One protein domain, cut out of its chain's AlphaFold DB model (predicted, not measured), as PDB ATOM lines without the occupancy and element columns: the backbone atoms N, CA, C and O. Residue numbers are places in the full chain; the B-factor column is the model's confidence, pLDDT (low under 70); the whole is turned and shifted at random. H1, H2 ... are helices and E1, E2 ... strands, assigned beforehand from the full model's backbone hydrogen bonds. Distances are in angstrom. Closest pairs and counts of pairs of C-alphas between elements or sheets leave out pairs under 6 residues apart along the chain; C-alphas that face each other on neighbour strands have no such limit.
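This is residues 123 to 163 of the 250 residues of the protein "HTH_30 domain-containing protein" of Streptomyces sp. Mg1 (UniProt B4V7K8). One long helix, H1, makes most of the length of this small rod-like domain, and the chain before it, residues 123 to 129, runs out along one side of the helix before turning into it. Past the helix, residues 148 to 153 loop round and fold back into the short strand E1, which lies by the later part of H1 and pairs with residues 123 to 124. The last residues turn off sideways. The printed part has 41 residues, with one named helix and then one named strand along the chain, and its class is mostly helix. It is only just compact, close to loose, with a radius of gyration of the C-alphas of 10.5 A, and its C-alphas span 33 by 17 by 12 A, only just a rod.

The printed part begins at Gly 123, with its C-alpha at (-39.619, 48.479, -45.595). H1 is residues 130 to 147, 26.0 A from C-alpha 130 at (-55.130, 43.009, -33.950) to C-alpha 147 at (-34.188, 54.409, -44.386). E1 is residues 154 to 156 and ends with C-alpha 156 at (-36.844, 46.260, -41.226), 7.0 A from its first C-alpha.

Residues 123 to 124 form a short parallel pairing with residues 155 to 156 of E1. E1 pairs with no named strand. In H1, every O i to N i+4 pair is within hydrogen-bond range. H1 and E1 have 8 pairs of C-alphas within 8 A; the closest C-alphas, those of Ala 144 and Gly 156, are 5.4 A apart. Their centres are 11.9 A apart.

The two C-alphas farthest apart, those of Gly 130 and Glu 151, are 33.5 A apart. The C-alphas of Gly 123 and Leu 163, the first and last printed, are 17.3 A apart. The link from H1 to E1, with 6 residues between them, is short. The printed part has no cut. The mean pLDDT of the printed part is 90.1, and no printed residue is under 70.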
ATOM      1  N   GLY A 123     -39.656  48.279 -47.037       93.69
ATOM      2  CA  GLY A 123     -39.619  48.479 -45.595       93.69
ATOM      3  C   GLY A 123     -40.450  47.418 -44.886       93.69
ATOM      4  O   GLY A 123     -41.604  47.196 -45.258       93.69
ATOM      5  N   LEU A 124     -39.884  46.775 -43.870       94.44
ATOM      6  CA  LEU A 124     -40.534  45.724 -43.095       94.44
ATOM      7  C   LEU A 124     -40.879  46.239 -41.693       94.44
ATOM      8  O   LEU A 124     -40.072  46.871 -41.011       94.44
ATOM      9  N   GLY A 125     -42.119  45.998 -41.277       92.25
ATOM     10  CA  GLY A 125     -42.570  46.225 -39.909       92.25
ATOM     11  C   GLY A 125     -42.533  44.923 -39.118       92.25
ATOM     12  O   GLY A 125     -42.498  43.835 -39.692       92.25
ATOM     13  N   SER A 126     -42.591  45.028 -37.795       91.31
ATOM     14  CA  SER A 126     -42.676  43.846 -36.935       91.31
ATOM     15  C   SER A 126     -43.999  43.087 -37.130       91.31
ATOM     16  O   SER A 126     -45.024  43.678 -37.488       91.31
ATOM     17  N   SER A 127     -44.001  41.774 -36.881       92.00
ATOM     18  CA  SER A 127     -45.235  40.980 -36.830       92.00
ATOM     19  C   SER A 127     -46.193  41.541 -35.779       92.00
ATOM     20  O   SER A 127     -45.793  41.822 -34.650       92.00
ATOM     21  N   ALA A 128     -47.472  41.668 -36.132       90.75
ATOM     22  CA  ALA A 128     -48.465  42.282 -35.261       90.75
ATOM     23  C   ALA A 128     -49.793  41.520 -35.238       90.75
ATOM     24  O   ALA A 128     -50.200  40.920 -36.231       90.75
ATOM     25  N   SER A 129     -50.488  41.588 -34.099       90.94
ATOM     26  CA  SER A 129     -51.836  41.052 -33.905       90.94
ATOM     27  C   SER A 129     -52.836  42.176 -33.608       90.94
ATOM     28  O   SER A 129     -52.515  43.182 -32.969       90.94
ATOM     29  N   GLY A 130     -54.066  42.015 -34.100       91.75
ATOM     30  CA  GLY A 130     -55.130  43.009 -33.950       91.75
ATOM     31  C   GLY A 130     -54.924  44.297 -34.768       91.75
ATOM     32  O   GLY A 130     -53.864  44.569 -35.331       91.75
ATOM     33  N   ALA A 131     -55.971  45.123 -34.837       88.44
ATOM     34  CA  ALA A 131     -55.989  46.314 -35.693       88.44
ATOM     35  C   ALA A 131     -54.976  47.398 -35.269       88.44
ATOM     36  O   ALA A 131     -54.387  48.072 -36.116       88.44
ATOM     37  N   GLN A 132     -54.751  47.569 -33.963       85.94
ATOM     38  CA  GLN A 132     -53.786  48.544 -33.445       85.94
ATOM     39  C   GLN A 132     -52.341  48.126 -33.744       85.94
ATOM     40  O   GLN A 132     -51.537  48.965 -34.155       85.94
ATOM     41  N   GLY A 133     -52.034  46.833 -33.611       91.25
ATOM     42  CA  GLY A 133     -50.725  46.287 -33.950       91.25
ATOM     43  C   GLY A 133     -50.401  46.462 -35.434       91.25
ATOM     44  O   GLY A 133     -49.304  46.900 -35.772       91.25
ATOM     45  N   LEU A 134     -51.370  46.214 -36.323       93.44
ATOM     46  CA  LEU A 134     -51.185  46.417 -37.764       93.44
ATOM     47  C   LEU A 134     -50.846  47.876 -38.105       93.44
ATOM     48  O   LEU A 134     -49.972  48.136 -38.929       93.44
ATOM     49  N   ARG A 135     -51.499  48.842 -37.444       92.44
ATOM     50  CA  ARG A 135     -51.199  50.270 -37.628       92.44
ATOM     51  C   ARG A 135     -49.770  50.611 -37.199       92.44
ATOM     52  O   ARG A 135     -49.098  51.358 -37.908       92.44
ATOM     53  N   ALA A 136     -49.315  50.074 -36.066       91.50
ATOM     54  CA  ALA A 136     -47.946  50.262 -35.597       91.50
ATOM     55  C   ALA A 136     -46.930  49.639 -36.570       91.50
ATOM     56  O   ALA A 136     -45.999  50.324 -36.988       91.50
ATOM     57  N   SER A 137     -47.165  48.396 -37.008       94.12
ATOM     58  CA  SER A 137     -46.326  47.690 -37.988       94.12
ATOM     59  C   SER A 137     -46.231  48.437 -39.322       94.12
ATOM     60  O   SER A 137     -45.144  48.613 -39.863       94.12
ATOM     61  N   LEU A 138     -47.338  49.000 -39.813       93.81
ATOM     62  CA  LEU A 138     -47.322  49.840 -41.012       93.81
ATOM     63  C   LEU A 138     -46.504  51.127 -40.816       93.81
ATOM     64  O   LEU A 138     -45.811  51.561 -41.734       93.81
ATOM     65  N   GLY A 139     -46.575  51.748 -39.634       91.62
ATOM     66  CA  GLY A 139     -45.735  52.898 -39.289       91.62
ATOM     67  C   GLY A 139     -44.246  52.548 -39.308       91.62
ATOM     68  O   GLY A 139     -43.457  53.267 -39.918       91.62
ATOM     69  N   GLN A 140     -43.887  51.407 -38.719       92.44
ATOM     70  CA  GLN A 140     -42.529  50.859 -38.724       92.44
ATOM     71  C   GLN A 140     -42.036  50.558 -40.148       92.44
ATOM     72  O   GLN A 140     -40.964  51.013 -40.527       92.44
ATOM     73  N   ALA A 141     -42.845  49.871 -40.960       93.81
ATOM     74  CA  ALA A 141     -42.521  49.544 -42.347       93.81
ATOM     75  C   ALA A 141     -42.268  50.802 -43.190       93.81
ATOM     76  O   ALA A 141     -41.302  50.868 -43.943       93.81
ATOM     77  N   ARG A 142     -43.096  51.843 -43.031       92.12
ATOM     78  CA  ARG A 142     -42.900  53.133 -43.717       92.12
ATOM     79  C   ARG A 142     -41.604  53.817 -43.301       92.12
ATOM     80  O   ARG A 142     -40.922  54.389 -44.143       92.12
ATOM     81  N   PHE A 143     -41.272  53.751 -42.018       91.00
ATOM     82  CA  PHE A 143     -40.032  54.309 -41.503       91.00
ATOM     83  C   PHE A 143     -38.810  53.555 -42.046       91.00
ATOM     84  O   PHE A 143     -37.878  54.173 -42.554       91.00
ATOM     85  N   ALA A 144     -38.846  52.222 -42.013       92.25
ATOM     86  CA  ALA A 144     -37.782  51.377 -42.543       92.25
ATOM     87  C   ALA A 144     -37.604  51.559 -44.061       92.25
ATOM     88  O   ALA A 144     -36.476  51.610 -44.542       92.25
ATOM     89  N   LEU A 145     -38.702  51.763 -44.802       92.50
ATOM     90  CA  LEU A 145     -38.666  52.111 -46.226       92.50
ATOM     91  C   LEU A 145     -37.966  53.455 -46.469       92.50
ATOM     92  O   LEU A 145     -37.204  53.577 -47.423       92.50
ATOM     93  N   ALA A 146     -38.201  54.457 -45.618       89.81
ATOM     94  CA  ALA A 146     -37.540  55.757 -45.735       89.81
ATOM     95  C   ALA A 146     -36.023  55.666 -45.483       89.81
ATOM     96  O   ALA A 146     -35.256  56.418 -46.081       89.81
ATOM     97  N   ALA A 147     -35.594  54.722 -44.640       89.00
ATOM     98  CA  ALA A 147     -34.188  54.409 -44.386       89.00
ATOM     99  C   ALA A 147     -33.566  53.434 -45.411       89.00
ATOM    100  O   ALA A 147     -32.352  53.218 -45.386       89.00
ATOM    101  N   ALA A 148     -34.360  52.833 -46.305       89.31
ATOM    102  CA  ALA A 148     -33.861  51.930 -47.338       89.31
ATOM    103  C   ALA A 148     -33.112  52.706 -48.436       89.31
ATOM    104  O   ALA A 148     -33.585  53.716 -48.970       89.31
ATOM    105  N   GLY A 149     -31.933  52.206 -48.798       85.75
ATOM    106  CA  GLY A 149     -31.020  52.839 -49.749       85.75
ATOM    107  C   GLY A 149     -30.524  51.858 -50.812       85.75
ATOM    108  O   GLY A 149     -30.915  50.697 -50.797       85.75
ATOM    109  N   PRO A 150     -29.657  52.299 -51.738       84.44
ATOM    110  CA  PRO A 150     -29.104  51.434 -52.784       84.44
ATOM    111  C   PRO A 150     -28.340  50.220 -52.230       84.44
ATOM    112  O   PRO A 150     -28.517  49.113 -52.721       84.44
ATOM    113  N   GLU A 151     -27.560  50.425 -51.166       83.38
ATOM    114  CA  GLU A 151     -26.761  49.376 -50.504       83.38
ATOM    115  C   GLU A 151     -27.612  48.400 -49.673       83.38
ATOM    116  O   GLU A 151     -27.209  47.274 -49.401       83.38
ATOM    117  N   ALA A 152     -28.795  48.842 -49.242       84.12
ATOM    118  CA  ALA A 152     -29.715  48.079 -48.405       84.12
ATOM    119  C   ALA A 152     -31.155  48.366 -48.860       84.12
ATOM    120  O   ALA A 152     -31.850  49.183 -48.239       84.12
ATOM    121  N   PRO A 153     -31.593  47.750 -49.976       88.38
ATOM    122  CA  PRO A 153     -32.899  48.021 -50.573       88.38
ATOM    123  C   PRO A 153     -34.050  47.473 -49.725       88.38
ATOM    124  O   PRO A 153     -35.158  47.998 -49.797       88.38
ATOM    125  N   VAL A 154     -33.793  46.452 -48.904       91.25
ATOM    126  CA  VAL A 154     -34.751  45.892 -47.947       91.25
ATOM    127  C   VAL A 154     -34.270  46.195 -46.537       91.25
ATOM    128  O   VAL A 154     -33.134  45.875 -46.189       91.25
ATOM    129  N   ARG A 155     -35.136  46.790 -45.719       90.69
ATOM    130  CA  ARG A 155     -34.818  47.128 -44.331       90.69
ATOM    131  C   ARG A 155     -36.035  46.910 -43.447       90.69
ATOM    132  O   ARG A 155     -37.142  47.283 -43.824       90.69
ATOM    133  N   GLY A 156     -35.847  46.305 -42.287       90.88
ATOM    134  CA  GLY A 156     -36.844  46.260 -41.226       90.88
ATOM    135  C   GLY A 156     -36.573  47.317 -40.161       90.88
ATOM    136  O   GLY A 156     -35.561  48.023 -40.174       90.88
ATOM    137  N   VAL A 157     -37.516  47.464 -39.239       87.56
ATOM    138  CA  VAL A 157     -37.399  48.427 -38.138       87.56
ATOM    139  C   VAL A 157     -36.328  48.018 -37.123       87.56
ATOM    140  O   VAL A 157     -35.747  48.864 -36.454       87.56
ATOM    141  N   GLU A 158     -36.057  46.723 -37.021       87.06
ATOM    142  CA  GLU A 158     -35.062  46.133 -36.134       87.06
ATOM    143  C   GLU A 158     -33.618  46.349 -36.601       87.06
ATOM    144  O   GLU A 158     -32.710  46.201 -35.793       87.06
ATOM    145  N   GLN A 159     -33.404  46.719 -37.867       85.62
ATOM    146  CA  GLN A 159     -32.088  47.047 -38.424       85.62
ATOM    147  C   GLN A 159     -31.836  48.564 -38.467       85.62
ATOM    148  O   GLN A 159     -31.074  49.030 -39.307       85.62
ATOM    149  N   LEU A 160     -32.530  49.371 -37.657       84.44
ATOM    150  CA  LEU A 160     -32.307  50.820 -37.563       84.44
ATOM    151  C   LEU A 160     -31.363  51.115 -36.395       84.44
ATOM    152  O   LEU A 160     -31.803  51.338 -35.268       84.44
ATOM    153  N   ASP A 161     -30.066  51.128 -36.678       87.62
ATOM    154  CA  ASP A 161     -29.007  51.174 -35.666       87.62
ATOM    155  C   ASP A 161     -28.362  52.560 -35.537       87.62
ATOM    156  O   ASP A 161     -27.685  52.859 -34.548       87.62
ATOM    157  N   THR A 162     -28.545  53.435 -36.530       90.06
ATOM    158  CA  THR A 162     -27.848  54.725 -36.595       90.06
ATOM    159  C   THR A 162     -28.789  55.925 -36.537       90.06
ATOM    160  O   THR A 162     -29.937  55.897 -36.982       90.06
ATOM    161  N   LEU A 163     -28.264  57.059 -36.059       90.88
ATOM    162  CA  LEU A 163     -28.990  58.332 -36.086       90.88
ATOM    163  C   LEU A 163     -29.397  58.740 -37.510       90.88
ATOM    164  O   LEU A 163     -30.456  59.328 -37.689       90.88
TER     165      LEU A 163